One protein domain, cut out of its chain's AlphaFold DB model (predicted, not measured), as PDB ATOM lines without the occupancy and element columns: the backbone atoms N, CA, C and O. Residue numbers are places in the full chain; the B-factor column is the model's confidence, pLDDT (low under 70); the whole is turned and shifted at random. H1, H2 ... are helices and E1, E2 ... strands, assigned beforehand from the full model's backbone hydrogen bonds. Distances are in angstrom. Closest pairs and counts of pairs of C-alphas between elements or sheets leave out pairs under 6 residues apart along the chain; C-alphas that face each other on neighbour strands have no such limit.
ATOM      1  N   PRO A  55      15.014   2.140  15.189       69.50
ATOM      2  CA  PRO A  55      16.225   2.042  14.384       69.50
ATOM      3  C   PRO A  55      16.075   0.989  13.286       69.50
ATOM      4  O   PRO A  55      15.550  -0.103  13.531       69.50
ATOM      5  N   ASP A  56      16.568   1.298  12.086       74.19
ATOM      6  CA  ASP A  56      16.645   0.303  11.019       74.19
ATOM      7  C   ASP A  56      17.687  -0.754  11.388       74.19
ATOM      8  O   ASP A  56      18.862  -0.463  11.614       74.19
ATOM      9  N   ARG A  57      17.219  -1.995  11.485       74.12
ATOM     10  CA  ARG A  57      18.009  -3.176  11.851       74.12
ATOM     11  C   ARG A  57      17.911  -4.271  10.810       74.12
ATOM     12  O   ARG A  57      18.251  -5.423  11.088       74.12
ATOM     13  N   ALA A  58      17.425  -3.936   9.618       76.06
ATOM     14  CA  ALA A  58      17.383  -4.868   8.511       76.06
ATOM     15  C   ALA A  58      18.799  -5.413   8.242       76.06
ATOM     16  O   ALA A  58      19.718  -4.673   7.909       76.06
ATOM     17  N   GLY A  59      18.983  -6.725   8.416       74.00
ATOM     18  CA  GLY A  59      20.273  -7.395   8.208       74.00
ATOM     19  C   GLY A  59      21.171  -7.514   9.445       74.00
ATOM     20  O   GLY A  59      22.233  -8.129   9.346       74.00
ATOM     21  N   MET A  60      20.742  -7.003  10.602       82.12
ATOM     22  CA  MET A  60      21.450  -7.186  11.870       82.12
ATOM     23  C   MET A  60      20.939  -8.411  12.636       82.12
ATOM     24  O   MET A  60      19.809  -8.865  12.448       82.12
ATOM     25  N   VAL A  61      21.772  -8.941  13.528       79.25
ATOM     26  CA  VAL A  61      21.427 -10.012  14.468       79.25
ATOM     27  C   VAL A  61      21.585  -9.480  15.885       79.25
ATOM     28  O   VAL A  61      22.590  -8.846  16.208       79.25
ATOM     29  N   ALA A  62      20.567  -9.721  16.709       79.88
ATOM     30  CA  ALA A  62      20.598  -9.392  18.124       79.88
ATOM     31  C   ALA A  62      21.371 -10.461  18.897       79.88
ATOM     32  O   ALA A  62      21.136 -11.656  18.715       79.88
ATOM     33  N   PHE A  63      22.239 -10.014  19.792       70.44
ATOM     34  CA  PHE A  63      22.935 -10.836  20.765       70.44
ATOM     35  C   PHE A  63      22.603 -10.306  22.160       70.44
ATOM     36  O   PHE A  63      22.745  -9.115  22.449       70.44
ATOM     37  N   ASP A  64      22.126 -11.202  23.013       61.47
ATOM     38  CA  ASP A  64      21.859 -10.977  24.436       61.47
ATOM     39  C   ASP A  64      23.018 -11.452  25.329       61.47
ATOM     40  O   ASP A  64      23.034 -11.169  26.525       61.47
ATOM     41  N   THR A  65      23.994 -12.142  24.730       58.03
ATOM     42  CA  THR A  65      25.165 -12.715  25.391       58.03
ATOM     43  C   THR A  65      26.439 -12.173  24.732       58.03
ATOM     44  O   THR A  65      26.646 -12.342  23.527       58.03
ATOM     45  N   TYR A  66      27.283 -11.500  25.514       59.97
ATOM     46  CA  TYR A  66      28.560 -10.914  25.081       59.97
ATOM     47  C   TYR A  66      29.710 -11.940  25.194       59.97
ATOM     48  O   TYR A  66      29.637 -12.819  26.049       59.97
ATOM     49  N   LEU A  67      30.783 -11.854  24.381       55.09
ATOM     50  CA  LEU A  67      32.019 -12.633  24.644       55.09
ATOM     51  C   LEU A  67      32.689 -12.155  25.931       55.09
ATOM     52  O   LEU A  67      33.269 -12.951  26.667       55.09
ATOM     53  N   TYR A  68      32.601 -10.854  26.196       53.31
ATOM     54  CA  TYR A  68      32.948 -10.275  27.481       53.31
ATOM     55  C   TYR A  68      31.699 -10.306  28.356       53.31
ATOM     56  O   TYR A  68      30.897  -9.373  28.327       53.31
ATOM     57  N   GLU A  69      31.510 -11.381  29.122       52.88
ATOM     58  CA  GLU A  69      30.633 -11.333  30.296       52.88
ATOM     59  C   GLU A  69      31.219 -10.287  31.251       52.88
ATOM     60  O   GLU A  69      32.097 -10.556  32.070       52.88
ATOM     61  N   ALA A  70      30.821  -9.037  31.048       52.69
ATOM     62  CA  ALA A  70      31.188  -7.946  31.914       52.69
ATOM     63  C   ALA A  70      30.529  -8.166  33.273       52.69
ATOM     64  O   ALA A  70      29.398  -8.640  33.338       52.69
ATOM     65  N   ASP A  71      31.280  -7.819  34.318       61.59
ATOM     66  CA  ASP A  71      30.862  -7.643  35.708       61.59
ATOM     67  C   ASP A  71      29.333  -7.740  35.923       61.59
ATOM     68  O   ASP A  71      28.599  -6.912  35.373       61.59
ATOM     69  N   PRO A  72      28.836  -8.699  36.736       66.75
ATOM     70  CA  PRO A  72      27.400  -8.892  36.965       66.75
ATOM     71  C   PRO A  72      26.679  -7.636  37.482       66.75
ATOM     72  O   PRO A  72      25.447  -7.574  37.449       66.75
ATOM     73  N   ASP A  73      27.417  -6.629  37.957       73.94
ATOM     74  CA  ASP A  73      26.870  -5.352  38.396       73.94
ATOM     75  C   ASP A  73      26.618  -4.339  37.261       73.94
ATOM     76  O   ASP A  73      25.964  -3.310  37.502       73.94
ATOM     77  N   VAL A  74      27.076  -4.594  36.035       80.75
ATOM     78  CA  VAL A  74      26.911  -3.714  34.867       80.75
ATOM     79  C   VAL A  74      25.652  -4.111  34.072       80.75
ATOM     80  O   VAL A  74      25.452  -5.283  33.764       80.75
ATOM     81  N   PRO A  75      24.747  -3.166  33.736       83.19
ATOM     82  CA  PRO A  75      23.502  -3.496  33.049       83.19
ATOM     83  C   PRO A  75      23.759  -4.021  31.635       83.19
ATOM     84  O   PRO A  75      24.454  -3.387  30.851       83.19
ATOM     85  N   HIS A  76      23.127  -5.132  31.266       79.31
ATOM     86  CA  HIS A  76      23.216  -5.634  29.900       79.31
ATOM     87  C   HIS A  76      22.411  -4.769  28.931       79.31
ATOM     88  O   HIS A  76      21.232  -4.476  29.148       79.31
ATOM     89  N   LEU A  77      23.063  -4.389  27.837       82.56
ATOM     90  CA  LEU A  77      22.418  -3.845  26.655       82.56
ATOM     91  C   LEU A  77      22.231  -4.991  25.649       82.56
ATOM     92  O   LEU A  77      22.889  -6.021  25.741       82.56
ATOM     93  N   THR A  78      21.310  -4.864  24.700       82.88
ATOM     94  CA  THR A  78      21.268  -5.813  23.575       82.88
ATOM     95  C   THR A  78      22.236  -5.330  22.516       82.88
ATOM     96  O   THR A  78      22.132  -4.192  22.052       82.88
ATOM     97  N   LEU A  79      23.156  -6.198  22.119       81.19
ATOM     98  CA  LEU A  79      24.093  -5.931  21.046       81.19
ATOM     99  C   LEU A  79      23.444  -6.243  19.703       81.19
ATOM    100  O   LEU A  79      22.827  -7.291  19.532       81.19
ATOM    101  N   TRP A  80      23.622  -5.354  18.736       80.31
ATOM    102  CA  TRP A  80      23.178  -5.567  17.364       80.31
ATOM    103  C   TRP A  80      24.404  -5.572  16.460       80.31
ATOM    104  O   TRP A  80      25.114  -4.571  16.396       80.31
ATOM    105  N   LEU A  81      24.651  -6.690  15.777       82.25
ATOM    106  CA  LEU A  81      25.792  -6.862  14.873       82.25
ATOM    107  C   LEU A  81      25.315  -7.088  13.443       82.25
ATOM    108  O   LEU A  81      24.310  -7.765  13.222       82.25
ATOM    109  N   GLU A  82      26.051  -6.569  12.463       83.44
ATOM    110  CA  GLU A  82      25.901  -7.016  11.077       83.44
ATOM    111  C   GLU A  82      26.244  -8.505  10.977       83.44
ATOM    112  O   GLU A  82      27.142  -8.995  11.659       83.44
ATOM    113  N   ARG A  83      25.542  -9.243  10.111       83.12
ATOM    114  CA  ARG A  83      25.955 -10.614   9.782       83.12
ATOM    115  C   ARG A  83      27.291 -10.575   9.047       83.12
ATOM    116  O   ARG A  83      27.441  -9.782   8.117       83.12
ATOM    117  N   GLN A  84      28.196 -11.488   9.400       83.25
ATOM    118  CA  GLN A  84      29.430 -11.702   8.644       83.25
ATOM    119  C   GLN A  84      29.105 -11.888   7.162       83.25
ATOM    120  O   GLN A  84      28.226 -12.680   6.792       83.25
ATOM    121  N   ARG A  85      29.802 -11.133   6.316       86.06
ATOM    122  CA  ARG A  85      29.612 -11.218   4.868       86.06
ATOM    123  C   ARG A  85      30.342 -12.449   4.324       86.06
ATOM    124  O   ARG A  85      31.383 -12.810   4.865       86.06
ATOM    125  N   PRO A  86      29.847 -13.092   3.252       88.06
ATOM    126  CA  PRO A  86      30.485 -14.293   2.704       88.06
ATOM    127  C   PRO A  86      31.943 -14.093   2.257       88.06
ATOM    128  O   PRO A  86      32.690 -15.060   2.165       88.06
ATOM    129  N   ASP A  87      32.329 -12.856   1.942       90.75
ATOM    130  CA  ASP A  87      33.665 -12.445   1.507       90.75
ATOM    131  C   ASP A  87      34.549 -11.896   2.644       90.75
ATOM    132  O   ASP A  87      35.703 -11.535   2.408       90.75
ATOM    133  N   GLU A  88      34.040 -11.831   3.875       89.94
ATOM    134  CA  GLU A  88      34.773 -11.334   5.040       89.94
ATOM    135  C   GLU A  88      35.479 -12.472   5.785       89.94
ATOM    136  O   GLU A  88      34.864 -13.475   6.143       89.94
ATOM    137  N   SER A  89      36.779 -12.304   6.056       91.38
ATOM    138  CA  SER A  89      37.542 -13.288   6.827       91.38
ATOM    139  C   SER A  89      37.080 -13.358   8.282       91.38
ATOM    140  O   SER A  89      36.701 -12.349   8.883       91.38
ATOM    141  N   ASP A  90      37.196 -14.545   8.873       89.31
ATOM    142  CA  ASP A  90      36.826 -14.785  10.272       89.31
ATOM    143  C   ASP A  90      37.599 -13.879  11.241       89.31
ATOM    144  O   ASP A  90      37.022 -13.341  12.182       89.31
ATOM    145  N   GLU A  91      38.889 -13.639  10.983       84.69
ATOM    146  CA  GLU A  91      39.724 -12.738  11.790       84.69
ATOM    147  C   GLU A  91      39.204 -11.296  11.773       84.69
ATOM    148  O   GLU A  91      39.148 -10.630  12.808       84.69
ATOM    149  N   ARG A  92      38.783 -10.812  10.600       84.75
ATOM    150  CA  ARG A  92      38.251  -9.456  10.452       84.75
ATOM    151  C   ARG A  92      36.908  -9.319  11.159       84.75
ATOM    152  O   ARG A  92      36.691  -8.334  11.865       84.75
ATOM    153  N   TYR A  93      36.031 -10.311  11.013       85.38
ATOM    154  CA  TYR A  93      34.745 -10.309  11.700       85.38
ATOM    155  C   TYR A  93      34.904 -10.423  13.225       85.38
ATOM    156  O   TYR A  93      34.189  -9.758  13.975       85.38
ATOM    157  N   ALA A  94      35.885 -11.196  13.700       81.88
ATOM    158  CA  ALA A  94      36.218 -11.282  15.119       81.88
ATOM    159  C   ALA A  94      36.688  -9.931  15.685       81.88
ATOM    160  O   ALA A  94      36.238  -9.544  16.763       81.88
ATOM    161  N   HIS A  95      37.525  -9.186  14.953       81.94
ATOM    162  CA  HIS A  95      37.939  -7.834  15.348       81.94
ATOM    163  C   HIS A  95      36.751  -6.865  15.396       81.94
ATOM    164  O   HIS A  95      36.563  -6.169  16.389       81.94
ATOM    165  N   TYR A  96      35.909  -6.860  14.356       84.69
ATOM    166  CA  TYR A  96      34.681  -6.056  14.316       84.69
ATOM    167  C   TYR A  96      33.775  -6.330  15.525       84.69
ATOM    168  O   TYR A  96      33.293  -5.404  16.180       84.69
ATOM    169  N   ARG A  97      33.573  -7.613  15.842       82.19
ATOM    170  CA  ARG A  97      32.782  -8.029  16.995       82.19
ATOM    171  C   ARG A  97      33.411  -7.555  18.304       82.19
ATOM    172  O   ARG A  97      32.696  -6.991  19.125       82.19
ATOM    173  N   ALA A  98      34.715  -7.753  18.493       80.19
ATOM    174  CA  ALA A  98      35.413  -7.340  19.710       80.19
ATOM    175  C   ALA A  98      35.310  -5.823  19.949       80.19
ATOM    176  O   ALA A  98      34.996  -5.402  21.064       80.19
ATOM    177  N   ASP A  99      35.483  -5.014  18.900       83.44
ATOM    178  CA  ASP A  99      35.351  -3.556  18.978       83.44
ATOM    179  C   ASP A  99      33.938  -3.132  19.399       83.44
ATOM    180  O   ASP A  99      33.768  -2.295  20.292       83.44
ATOM    181  N   LEU A 100      32.905  -3.718  18.781       83.81
ATOM    182  CA  LEU A 100      31.521  -3.385  19.114       83.81
ATOM    183  C   LEU A 100      31.127  -3.860  20.508       83.81
ATOM    184  O   LEU A 100      30.451  -3.127  21.228       83.81
ATOM    185  N   GLU A 101      31.561  -5.046  20.920       81.12
ATOM    186  CA  GLU A 101      31.317  -5.524  22.277       81.12
ATOM    187  C   GLU A 101      31.983  -4.624  23.324       81.12
ATOM    188  O   GLU A 101      31.333  -4.246  24.301       81.12
ATOM    189  N   HIS A 102      33.227  -4.189  23.089       81.19
ATOM    190  CA  HIS A 102      33.897  -3.221  23.957       81.19
ATOM    191  C   HIS A 102      33.126  -1.895  24.028       81.19
ATOM    192  O   HIS A 102      32.900  -1.354  25.113       81.19
ATOM    193  N   HIS A 103      32.651  -1.391  22.889       82.81
ATOM    194  CA  HIS A 103      31.871  -0.159  22.838       82.81
ATOM    195  C   HIS A 103      30.550  -0.263  23.622       82.81
ATOM    196  O   HIS A 103      30.190   0.645  24.374       82.81
ATOM    197  N   PHE A 104      29.838  -1.386  23.500       83.00
ATOM    198  CA  PHE A 104      28.620  -1.641  24.273       83.00
ATOM    199  C   PHE A 104      28.899  -1.820  25.768       83.00
ATOM    200  O   PHE A 104      28.106  -1.353  26.584       83.00
ATOM    201  N   HIS A 105      30.033  -2.416  26.138       80.94
ATOM    202  CA  HIS A 105      30.461  -2.494  27.531       80.94
ATOM    203  C   HIS A 105      30.689  -1.100  28.138       80.94
ATOM    204  O   HIS A 105      30.145  -0.793  29.198       80.94
ATOM    205  N   VAL A 106      31.410  -0.214  27.442       82.62
ATOM    206  CA  VAL A 106      31.611   1.181  27.883       82.62
ATOM    207  C   VAL A 106      30.268   1.899  28.070       82.62
ATOM    208  O   VAL A 106      30.054   2.594  29.064       82.62
ATOM    209  N   HIS A 107      29.323   1.686  27.157       85.75
ATOM    210  CA  HIS A 107      27.973   2.231  27.269       85.75
ATOM    211  C   HIS A 107      27.173   1.669  28.443       85.75
ATOM    212  O   HIS A 107      26.447   2.410  29.107       85.75
ATOM    213  N   ALA A 108      27.322   0.383  28.736       86.38
ATOM    214  CA  ALA A 108      26.707  -0.239  29.893       86.38
ATOM    215  C   ALA A 108      27.253   0.342  31.211       86.38
ATOM    216  O   ALA A 108      26.482   0.648  32.127       86.38
ATOM    217  N   VAL A 109      28.564   0.592  31.284       85.75
ATOM    218  CA  VAL A 109      29.197   1.304  32.406       85.75
ATOM    219  C   VAL A 109      28.643   2.727  32.527       85.75
ATOM    220  O   VAL A 109      28.220   3.134  33.610       85.75
ATOM    221  N   ALA A 110      28.556   3.475  31.424       86.25
ATOM    222  CA  ALA A 110      27.973   4.816  31.430       86.25
ATOM    223  C   ALA A 110      26.512   4.807  31.921       86.25
ATOM    224  O   ALA A 110      26.147   5.596  32.796       86.25
ATOM    225  N   LEU A 111      25.692   3.866  31.440       90.19
ATOM    226  CA  LEU A 111      24.316   3.685  31.906       90.19
ATOM    227  C   LEU A 111      24.268   3.418  33.415       90.19
ATOM    228  O   LEU A 111      23.430   3.998  34.104       90.19
ATOM    229  N   LYS A 112      25.171   2.596  33.961       90.38
ATOM    230  CA  LYS A 112      25.242   2.342  35.409       90.38
ATOM    231  C   LYS A 112      25.468   3.628  36.207       90.38
ATOM    232  O   LYS A 112      24.804   3.844  37.226       90.38
ATOM    233  N   ILE A 113      26.362   4.500  35.741       89.19
ATOM    234  CA  ILE A 113      26.623   5.801  36.375       89.19
ATOM    235  C   ILE A 113      25.358   6.668  36.325       89.19
ATOM    236  O   ILE A 113      24.930   7.207  37.348       89.19
ATOM    237  N   VAL A 114      24.695   6.743  35.170       89.75
ATOM    238  CA  VAL A 114      23.452   7.512  35.003       89.75
ATOM    239  C   VAL A 114      22.320   6.947  35.874       89.75
ATOM    240  O   VAL A 114      21.585   7.709  36.503       89.75
ATOM    241  N   GLN A 115      22.193   5.623  36.001       91.88
ATOM    242  CA  GLN A 115      21.253   4.974  36.922       91.88
ATOM    243  C   GLN A 115      21.544   5.347  38.381       91.88
ATOM    244  O   GLN A 115      20.622   5.624  39.160       91.88
ATOM    245  N   ARG A 116      22.821   5.403  38.774       89.75
ATOM    246  CA  ARG A 116      23.204   5.857  40.114       89.75
ATOM    247  C   ARG A 116      22.819   7.318  40.331       89.75
ATOM    248  O   ARG A 116      22.199   7.617  41.350       89.75
ATOM    249  N   LEU A 117      23.087   8.190  39.361       86.00
ATOM    250  CA  LEU A 117      22.672   9.596  39.385       86.00
ATOM    251  C   LEU A 117      21.147   9.746  39.493       86.00
ATOM    252  O   LEU A 117      20.651  10.514  40.316       86.00
ATOM    253  N   ALA A 118      20.382   8.961  38.733       83.56
ATOM    254  CA  ALA A 118      18.916   8.960  38.768       83.56
ATOM    255  C   ALA A 118      18.362   8.457  40.112       83.56
ATOM    256  O   ALA A 118      17.267   8.832  40.534       83.56
ATOM    257  N   THR A 119      19.122   7.601  40.798       84.88
ATOM    258  CA  THR A 119      18.797   7.140  42.150       84.88
ATOM    259  C   THR A 119      18.990   8.260  43.166       84.88
ATOM    260  O   THR A 119      18.060   8.574  43.904       84.88
ATOM    261  N   VAL A 120      20.165   8.896  43.183       82.31
ATOM    262  CA  VAL A 120      20.485   9.939  44.177       82.31
ATOM    263  C   VAL A 120      19.699  11.234  43.964       82.31
ATOM    264  O   VAL A 120      19.403  11.926  44.929       82.31
ATOM    265  N   SER A 121      19.305  11.536  42.724       78.00
ATOM    266  CA  SER A 121      18.437  12.679  42.393       78.00
ATOM    267  C   SER A 121      16.952  12.432  42.689       78.00
ATOM    268  O   SER A 121      16.142  13.345  42.553       78.00
ATOM    269  N   GLY A 122      16.568  11.216  43.096       80.12
ATOM    270  CA  GLY A 122      15.183  10.888  43.440       80.12
ATOM    271  C   GLY A 122      14.260  10.637  42.244       80.12
ATOM    272  O   GLY A 122      13.077  10.354  42.442       80.12
ATOM    273  N   SER A 123      14.776  10.636  41.009       80.12
ATOM    274  CA  SER A 123      13.994  10.390  39.784       80.12
ATOM    275  C   SER A 123      13.286   9.028  39.767       80.12
ATOM    276  O   SER A 123      12.337   8.801  39.018       80.12
ATOM    277  N   CYS A 124      13.707   8.100  40.628       82.88
ATOM    278  CA  CYS A 124      13.073   6.795  40.793       82.88
ATOM    279  C   CYS A 124      11.637   6.878  41.323       82.88
ATOM    280  O   CYS A 124      10.865   5.970  41.039       82.88
ATOM    281  N   ALA A 125      11.262   7.936  42.055       76.44
ATOM    282  CA  ALA A 125       9.937   8.067  42.670       76.44
ATOM    283  C   ALA A 125       8.806   8.233  41.637       76.44
ATOM    284  O   ALA A 125       7.709   7.710  41.825       76.44
ATOM    285  N   SER A 126       9.090   8.919  40.527       77.75
ATOM    286  CA  SER A 126       8.149   9.182  39.427       77.75
ATOM    287  C   SER A 126       8.393   8.306  38.192       77.75
ATOM    288  O   SER A 126       7.678   8.414  37.196       77.75
ATOM    289  N   CYS A 127       9.390   7.422  38.248       82.06
ATOM    290  CA  CYS A 127       9.763   6.545  37.145       82.06
ATOM    291  C   CYS A 127       8.594   5.648  36.723       82.06
ATOM    292  O   CYS A 127       7.879   5.139  37.583       82.06
ATOM    293  N   ARG A 128       8.408   5.403  35.416       80.19
ATOM    294  CA  ARG A 128       7.338   4.516  34.903       80.19
ATOM    295  C   ARG A 128       7.550   3.051  35.296       80.19
ATOM    296  O   ARG A 128       6.575   2.337  35.537       80.19
ATOM    297  N   GLU A 129       8.800   2.648  35.495       84.81
ATOM    298  CA  GLU A 129       9.159   1.305  35.943       84.81
ATOM    299  C   GLU A 129       8.774   1.052  37.404       84.81
ATOM    300  O   GLU A 129       9.289   1.679  38.333       84.81
ATOM    301  N   HIS A 130       7.881   0.083  37.619       87.50
ATOM    302  CA  HIS A 130       7.395  -0.270  38.956       87.50
ATOM    303  C   HIS A 130       8.523  -0.760  39.880       87.50
ATOM    304  O   HIS A 130       8.543  -0.429  41.066       87.50
ATOM    305  N   ALA A 131       9.488  -1.510  39.338       90.12
ATOM    306  CA  ALA A 131      10.635  -2.003  40.099       90.12
ATOM    307  C   ALA A 131      11.485  -0.859  40.678       90.12
ATOM    308  O   ALA A 131      11.852  -0.917  41.852       90.12
ATOM    309  N   CYS A 132      11.728   0.201  39.897       91.12
ATOM    310  CA  CYS A 132      12.504   1.360  40.342       91.12
ATOM    311  C   CYS A 132      11.819   2.092  41.502       91.12
ATOM    312  O   CYS A 132      12.463   2.385  42.509       91.12
ATOM    313  N   ARG A 133      10.499   2.320  41.397       90.88
ATOM    314  CA  ARG A 133       9.708   2.957  42.465       90.88
ATOM    315  C   ARG A 133       9.730   2.133  43.750       90.88
ATOM    316  O   ARG A 133       9.983   2.670  44.821       90.88
ATOM    317  N   ARG A 134       9.505   0.818  43.644       93.81
ATOM    318  CA  ARG A 134       9.448  -0.091  44.802       93.81
ATOM    319  C   ARG A 134      10.786  -0.201  45.535       93.81
ATOM    320  O   ARG A 134      10.792  -0.310  46.754       93.81
ATOM    321  N   GLN A 135      11.898  -0.235  44.804       92.44
ATOM    322  CA  GLN A 135      13.228  -0.428  45.388       92.44
ATOM    323  C   GLN A 135      13.921   0.890  45.763       92.44
ATOM    324  O   GLN A 135      14.984   0.852  46.376       92.44
ATOM    325  N   GLY A 136      13.367   2.040  45.362       87.56
ATOM    326  CA  GLY A 136      13.993   3.348  45.571       87.56
ATOM    327  C   GLY A 136      15.327   3.519  44.834       87.56
ATOM    328  O   GLY A 136      16.122   4.372  45.211       87.56
ATOM    329  N   ARG A 137      15.594   2.699  43.808       92.00
ATOM    330  CA  ARG A 137      16.831   2.725  43.014       92.00
ATOM    331  C   ARG A 137      16.550   2.488  41.538       92.00
ATOM    332  O   ARG A 137      15.670   1.703  41.187       92.00
ATOM    333  N   CYS A 138      17.320   3.134  40.672       91.25
ATOM    334  CA  CYS A 138      17.169   2.998  39.235       91.25
ATOM    335  C   CYS A 138      17.845   1.709  38.770       91.25
ATOM    336  O   CYS A 138      19.050   1.544  38.929       91.25
ATOM    337  N   VAL A 139      17.058   0.816  38.178       91.25
ATOM    338  CA  VAL A 139      17.526  -0.433  37.547       91.25
ATOM    339  C   VAL A 139      17.041  -0.564  36.104       91.25
ATOM    340  O   VAL A 139      17.274  -1.576  35.456       91.25
ATOM    341  N   GLY A 140      16.314   0.441  35.612       88.81
ATOM    342  CA  GLY A 140      15.691   0.390  34.300       88.81
ATOM    343  C   GLY A 140      16.716   0.521  33.180       88.81
ATOM    344  O   GLY A 140      17.614   1.363  33.244       88.81
ATOM    345  N   VAL A 141      16.519  -0.273  32.138       89.06
ATOM    346  CA  VAL A 141      17.232  -0.202  30.864       89.06
ATOM    347  C   VAL A 141      16.173   0.054  29.798       89.06
ATOM    348  O   VAL A 141      15.103  -0.554  29.839       89.06
ATOM    349  N   ARG A 142      16.415   1.002  28.887       86.19
ATOM    350  CA  ARG A 142      15.501   1.197  27.756       86.19
ATOM    351  C   ARG A 142      15.691   0.065  26.764       86.19
ATOM    352  O   ARG A 142      16.809  -0.396  26.555       86.19
ATOM    353  N   ASP A 143      14.595  -0.345  26.141       81.25
ATOM    354  CA  ASP A 143      14.636  -1.346  25.088       81.25
ATOM    355  C   ASP A 143      15.513  -0.848  23.935       81.25
ATOM    356  O   ASP A 143      15.126   0.063  23.196       81.25
ATOM    357  N   THR A 144      16.695  -1.447  23.785       75.31
ATOM    358  CA  THR A 144      17.560  -1.165  22.641       75.31
ATOM    359  C   THR A 144      16.803  -1.464  21.355       75.31
ATOM    360  O   THR A 144      16.969  -0.726  20.404       75.31
ATOM    361  N   GLY A 145      15.895  -2.452  21.321       70.56
ATOM    362  CA  GLY A 145      14.886  -2.731  20.288       70.56
ATOM    363  C   GLY A 145      14.267  -1.486  19.656       70.56
ATOM    364  O   GLY A 145      14.152  -1.381  18.437       70.56
ATOM    365  N   ARG A 146      13.911  -0.534  20.516       70.44
ATOM    366  CA  ARG A 146      13.113   0.644  20.189       70.44
ATOM    367  C   ARG A 146      13.922   1.936  20.119       70.44
ATOM    368  O   ARG A 146      13.509   2.854  19.422       70.44
ATOM    369  N   PHE A 147      15.025   2.030  20.855       65.88
ATOM    370  CA  PHE A 147      15.794   3.265  20.996       65.88
ATOM    371  C   PHE A 147      17.196   3.135  20.401       65.88
ATOM    372  O   PHE A 147      17.863   2.112  20.567       65.88
ATOM    373  N   ASP A 148      17.670   4.216  19.779       72.31
ATOM    374  CA  ASP A 148      19.081   4.346  19.421       72.31
ATOM    375  C   ASP A 148      19.969   4.360  20.666       72.31
ATOM    376  O   ASP A 148      19.581   4.826  21.745       72.31
ATOM    377  N   LEU A 149      21.203   3.888  20.488       72.12
ATOM    378  CA  LEU A 149      22.184   3.713  21.555       72.12
ATOM    379  C   LEU A 149      22.378   4.964  22.440       72.12
ATOM    380  O   LEU A 149      22.351   4.797  23.658       72.12
ATOM    381  N   PRO A 150      22.452   6.207  21.910       74.75
ATOM    382  CA  PRO A 150      22.589   7.405  22.743       74.75
ATOM    383  C   PRO A 150      21.431   7.620  23.727       74.75
ATOM    384  O   PRO A 150      21.640   8.158  24.811       74.75
ATOM    385  N   PHE A 151      20.214   7.190  23.382       77.88
ATOM    386  CA  PHE A 151      19.046   7.317  24.257       77.88
ATOM    387  C   PHE A 151      18.964   6.190  25.279       77.88
ATOM    388  O   PHE A 151      18.453   6.398  26.378       77.88
ATOM    389  N   VAL A 152      19.493   5.012  24.946       81.50
ATOM    390  CA  VAL A 152      19.540   3.865  25.860       81.50
ATOM    391  C   VAL A 152      20.444   4.134  27.068       81.50
ATOM    392  O   VAL A 152      20.179   3.606  28.148       81.50
ATOM    393  N   LEU A 153      21.440   5.018  26.932       85.69
ATOM    394  CA  LEU A 153      22.301   5.472  28.037       85.69
ATOM    395  C   LEU A 153      21.540   6.204  29.149       85.69
ATOM    396  O   LEU A 153      22.032   6.309  30.273       85.69
ATOM    397  N   TYR A 154      20.335   6.691  28.852       88.00
ATOM    398  CA  TYR A 154      19.469   7.351  29.814       88.00
ATOM    399  C   TYR A 154      18.351   6.390  30.231       88.00
ATOM    400  O   TYR A 154      17.486   6.043  29.418       88.00
ATOM    401  N   PRO A 155      18.316   5.950  31.502       89.62
ATOM    402  CA  PRO A 155      17.337   4.978  31.956       89.62
ATOM    403  C   PRO A 155      15.916   5.556  31.864       89.62
ATOM    404  O   PRO A 155      15.736   6.772  31.802       89.62
ATOM    405  N   PRO A 156      14.863   4.723  31.929       86.12
ATOM    406  CA  PRO A 156      13.473   5.184  31.863       86.12
ATOM    407  C   PRO A 156      13.080   6.157  32.987       86.12
ATOM    408  O   PRO A 156      12.063   6.838  32.879       86.12
ATOM    409  N   CYS A 157      13.871   6.230  34.061       83.44
ATOM    410  CA  CYS A 157      13.679   7.201  35.135       83.44
ATOM    411  C   CYS A 157      14.215   8.600  34.789       83.44
ATOM    412  O   CYS A 157      13.902   9.550  35.495       83.44
ATOM    413  N   VAL A 158      14.998   8.740  33.716       82.56
ATOM    414  CA  VAL A 158      15.438  10.026  33.170       82.56
ATOM    415  C   VAL A 158      14.565  10.356  31.951       82.56
ATOM    416  O   VAL A 158      14.515   9.564  30.998       82.56
ATOM    417  N   PRO A 159      13.834  11.485  31.969       81.12
ATOM    418  CA  PRO A 159      13.121  11.971  30.794       81.12
ATOM    419  C   PRO A 159      14.071  12.169  29.610       81.12
ATOM    420  O   PRO A 159      15.193  12.639  29.786       81.12
ATOM    421  N   LEU A 160      13.604  11.835  28.405       77.88
ATOM    422  CA  LEU A 160      14.296  12.186  27.164       77.88
ATOM    423  C   LEU A 160      13.997  13.652  26.844       77.88
ATOM    424  O   LEU A 160      13.234  13.968  25.939       77.88
ATOM    425  N   ASP A 161      14.542  14.525  27.678       79.25
ATOM    426  CA  ASP A 161      14.545  15.970  27.522       79.25
ATOM    427  C   ASP A 161      16.003  16.418  27.444       79.25
ATOM    428  O   ASP A 161      16.833  15.960  28.231       79.25
ATOM    429  N   LEU A 162      16.331  17.274  26.479       72.69
ATOM    430  CA  LEU A 162      17.720  17.609  26.173       72.69
ATOM    431  C   LEU A 162      18.424  18.328  27.321       72.69
ATOM    432  O   LEU A 162      19.592  18.044  27.578       72.69
ATOM    433  N   GLU A 163      17.732  19.214  28.032       73.81
ATOM    434  CA  GLU A 163      18.321  19.951  29.151       73.81
ATOM    435  C   GLU A 163      18.593  19.011  30.328       73.81
ATOM    436  O   GLU A 163      19.653  19.063  30.965       73.81
ATOM    437  N   ILE A 164      17.669  18.082  30.577       73.94
ATOM    438  CA  ILE A 164      17.841  17.046  31.597       73.94
ATOM    439  C   ILE A 164      18.986  16.102  31.209       73.94
ATOM    440  O   ILE A 164      19.877  15.842  32.018       73.94
ATOM    441  N   MET A 165      19.007  15.607  29.972       78.62
ATOM    442  CA  MET A 165      20.052  14.710  29.473       78.62
ATOM    443  C   MET A 165      21.438  15.358  29.537       78.62
ATOM    444  O   MET A 165      22.403  14.703  29.942       78.62
ATOM    445  N   GLU A 166      21.538  16.641  29.193       81.56
ATOM    446  CA  GLU A 166      22.774  17.416  29.283       81.56
ATOM    447  C   GLU A 166      23.224  17.599  30.736       81.56
ATOM    448  O   GLU A 166      24.401  17.415  31.048       81.56
ATOM    449  N   THR A 167      22.291  17.854  31.657       77.94
ATOM    450  CA  THR A 167      22.584  17.931  33.099       77.94
ATOM    451  C   THR A 167      23.211  16.632  33.606       77.94
ATOM    452  O   THR A 167      24.222  16.652  34.314       77.94
ATOM    453  N   PHE A 168      22.648  15.487  33.211       81.25
ATOM    454  CA  PHE A 168      23.210  14.179  33.540       81.25
ATOM    455  C   PHE A 168      24.571  13.962  32.877       81.25
ATOM    456  O   PHE A 168      25.494  13.505  33.547       81.25
ATOM    457  N   ARG A 169      24.736  14.338  31.603       83.81
ATOM    458  CA  ARG A 169      26.012  14.214  30.883       83.81
ATOM    459  C   ARG A 169      27.130  14.995  31.575       83.81
ATOM    460  O   ARG A 169      28.215  14.459  31.785       83.81
ATOM    461  N   GLN A 170      26.859  16.232  31.985       82.69
ATOM    462  CA  GLN A 170      27.815  17.058  32.726       82.69
ATOM    463  C   GLN A 170      28.119  16.490  34.114       82.69
ATOM    464  O   GLN A 170      29.261  16.547  34.563       82.69
ATOM    465  N   ALA A 171      27.115  15.937  34.803       80.81
ATOM    466  CA  ALA A 171      27.322  15.285  36.093       80.81
ATOM    467  C   ALA A 171      28.204  14.033  35.970       80.81
ATOM    468  O   ALA A 171      29.096  13.851  36.792       80.81
ATOM    469  N   VAL A 172      28.004  13.216  34.930       81.25
ATOM    470  CA  VAL A 172      28.878  12.073  34.620       81.25
ATOM    471  C   VAL A 172      30.304  12.548  34.351       81.25
ATOM    472  O   VAL A 172      31.226  12.017  34.958       81.25
ATOM    473  N   GLY A 173      30.483  13.572  33.508       79.06
ATOM    474  CA  GLY A 173      31.805  14.133  33.215       79.06
ATOM    475  C   GLY A 173      32.548  14.570  34.479       79.06
ATOM    476  O   GLY A 173      33.672  14.142  34.705       79.06
ATOM    477  N   ARG A 174      31.883  15.317  35.372       78.69
ATOM    478  CA  ARG A 174      32.484  15.728  36.652       78.69
ATOM    479  C   ARG A 174      32.889  14.546  37.530       78.69
ATOM    480  O   ARG A 174      33.967  14.585  38.108       78.69
ATOM    481  N   LEU A 175      32.048  13.513  37.625       79.00
ATOM    482  CA  LEU A 175      32.354  12.320  38.421       79.00
ATOM    483  C   LEU A 175      33.554  11.547  37.868       79.00
ATOM    484  O   LEU A 175      34.367  11.057  38.646       79.00
ATOM    485  N   LEU A 176      33.670  11.444  36.544       79.06
ATOM    486  CA  LEU A 176      34.824  10.812  35.906       79.06
ATOM    487  C   LEU A 176      36.095  11.631  36.144       79.06
ATOM    488  O   LEU A 176      37.088  11.068  36.593       79.06
ATOM    489  N   ASP A 177      36.038  12.954  35.967       80.88
ATOM    490  CA  ASP A 177      37.173  13.840  36.248       80.88
ATOM    491  C   ASP A 177      37.611  13.766  37.725       80.88
ATOM    492  O   ASP A 177      38.796  13.849  38.046       80.88
ATOM    493  N   GLU A 178      36.656  13.664  38.656       80.62
ATOM    494  CA  GLU A 178      36.929  13.477  40.086       80.62
ATOM    495  C   GLU A 178      37.604  12.134  40.351       80.62
ATOM    496  O   GLU A 178      38.630  12.098  41.030       80.62
ATOM    497  N   TRP A 179      37.084  11.055  39.768       77.62
ATOM    498  CA  TRP A 179      37.655   9.722  39.909       77.62
ATOM    499  C   TRP A 179      39.073   9.632  39.336       77.62
ATOM    500  O   TRP A 179      39.968   9.124  40.009       77.62
ATOM    501  N   GLU A 180      39.323  10.195  38.153       79.62
ATOM    502  CA  GLU A 180      40.664  10.252  37.560       79.62
ATOM    503  C   GLU A 180      41.652  11.010  38.455       79.62
ATOM    504  O   GLU A 180      42.788  10.570  38.651       79.62
ATOM    505  N   ARG A 181      41.222  12.130  39.054       80.62
ATOM    506  CA  ARG A 181      42.042  12.873  40.023       80.62
ATOM    507  C   ARG A 181      42.333  12.055  41.278       80.62
ATOM    508  O   ARG A 181      43.461  12.097  41.768       80.62
ATOM    509  N   GLU A 182      41.349  11.330  41.806       83.88
ATOM    510  CA  GLU A 182      41.535  10.451  42.966       83.88
ATOM    511  C   GLU A 182      42.484   9.289  42.665       83.88
ATOM    512  O   GLU A 182      43.348   8.987  43.488       83.88
ATOM    513  N   GLU A 183      42.368   8.659  41.496       81.19
ATOM    514  CA  GLU A 183      43.274   7.595  41.057       81.19
ATOM    515  C   GLU A 183      44.699   8.111  40.873       81.19
ATOM    516  O   GLU A 183      45.644   7.513  41.390       81.19
ATOM    517  N   ALA A 184      44.870   9.268  40.229       84.88
ATOM    518  CA  ALA A 184      46.173   9.914  40.115       84.88
ATOM    519  C   ALA A 184      46.762  10.245  41.500       84.88
ATOM    520  O   ALA A 184      47.951  10.028  41.739       84.88
ATOM    521  N   ALA A 185      45.934  10.714  42.439       84.31
ATOM    522  CA  ALA A 185      46.352  10.982  43.812       84.31
ATOM    523  C   ALA A 185      46.703   9.700  44.585       84.31
ATOM    524  O   ALA A 185      47.659   9.714  45.359       84.31
ATOM    525  N   ARG A 186      45.978   8.592  44.380       80.94
ATOM    526  CA  ARG A 186      46.305   7.269  44.943       80.94
ATOM    527  C   ARG A 186      47.627   6.743  44.392       80.94
ATOM    528  O   ARG A 186      48.466   6.307  45.171       80.94
ATOM    529  N   ALA A 187      47.841   6.836  43.083       80.50
ATOM    530  CA  ALA A 187      49.081   6.410  42.439       80.50
ATOM    531  C   ALA A 187      50.297   7.256  42.864       80.50
ATOM    532  O   ALA A 187      51.414   6.748  42.921       80.50
TER     533      ALA A 187
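What this domain is: This is residues 55 to 187 of the 206 residues of an uncharacterized protein of Mesorhizobium sp. 8 (UniProt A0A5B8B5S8). Two long helices, H1 and H4, meet near one end of each as an L, about perpendicular, and the rest of H4 runs out as an arm whose residues 177 to 187 stick out free. Along H1 lie a small strand hairpin, with E2 next to H1 and E1 beyond it, and the short helix H3, while the short helix H2 sits among loops far from the middle. The printed part has 133 residues with two named strands and four named helices, in the order E1, E2, H1, H2, H3, H4; the sheet E1 - E2 is antiparallel and the class is mostly helix. It is only just compact, close to loose, with a radius of gyration of the C-alphas of 17.0 A, and spans 51 by 42 by 28 A.

Where its parts are: E1 is residues 60 to 63, 9.7 A long, and its C-alpha 60 is at (21.450, -7.186, 11.870). E2 is residues 79 to 82, 10.2 A long. H1 is residues 90 to 120, 45.0 A from C-alpha 90 at (36.826, -14.785, 10.272) to C-alpha 120. H2 is residues 130 to 135, 8.7 A long, and H3 is residues 149 to 152, 5.1 A long. H4 is residues 162 to 187, 37.1 A long, and ends with C-alpha 187 at (49.081, 6.410, 42.439).

How they stand to each other: E1 and E2 form a hairpin, antiparallel at 147 degrees between their directions, with N 61 and O 81 at 2.8 A and N 79 and O 63 at 3.0 A, within hydrogen-bond range. The closest C-alphas of E2 and H1 are those of Leu 79 and Phe 104, 7.0 A apart. E1 and H1 are apart. H1 touches H4 with residues 110 to 117 alone, and H4 touches H1 with residues 168 to 172 alone. Their closest C-alphas, of Val 114 and Phe 168, are 6.8 A apart, and their lines are about perpendicular at 79 degrees. H3 is close to H1 but not clearly touching, with the C-alphas of Leu 111 and Val 152 closest at 7.7 A. H2 touches no helix. In H1, H2 and H4 every O i to N i+4 pair is within hydrogen-bond range; H3 is too short for such a pair.

The domain as a whole: The C-alphas of Asp 87 and Ala 125 are the two farthest apart, 51.8 A. Residues 86 to 91 stand free, as do residues 177 to 187 of H4; the body without them spans 46 by 28 by 27 A. The printed part has no cut. The links from E1 to E2 and from H2 to H3 are long, with 15 and 13 residues. The mean pLDDT of the printed part is 80.7, and residue 55, residues 64 to 72 and residue 147 are under 70.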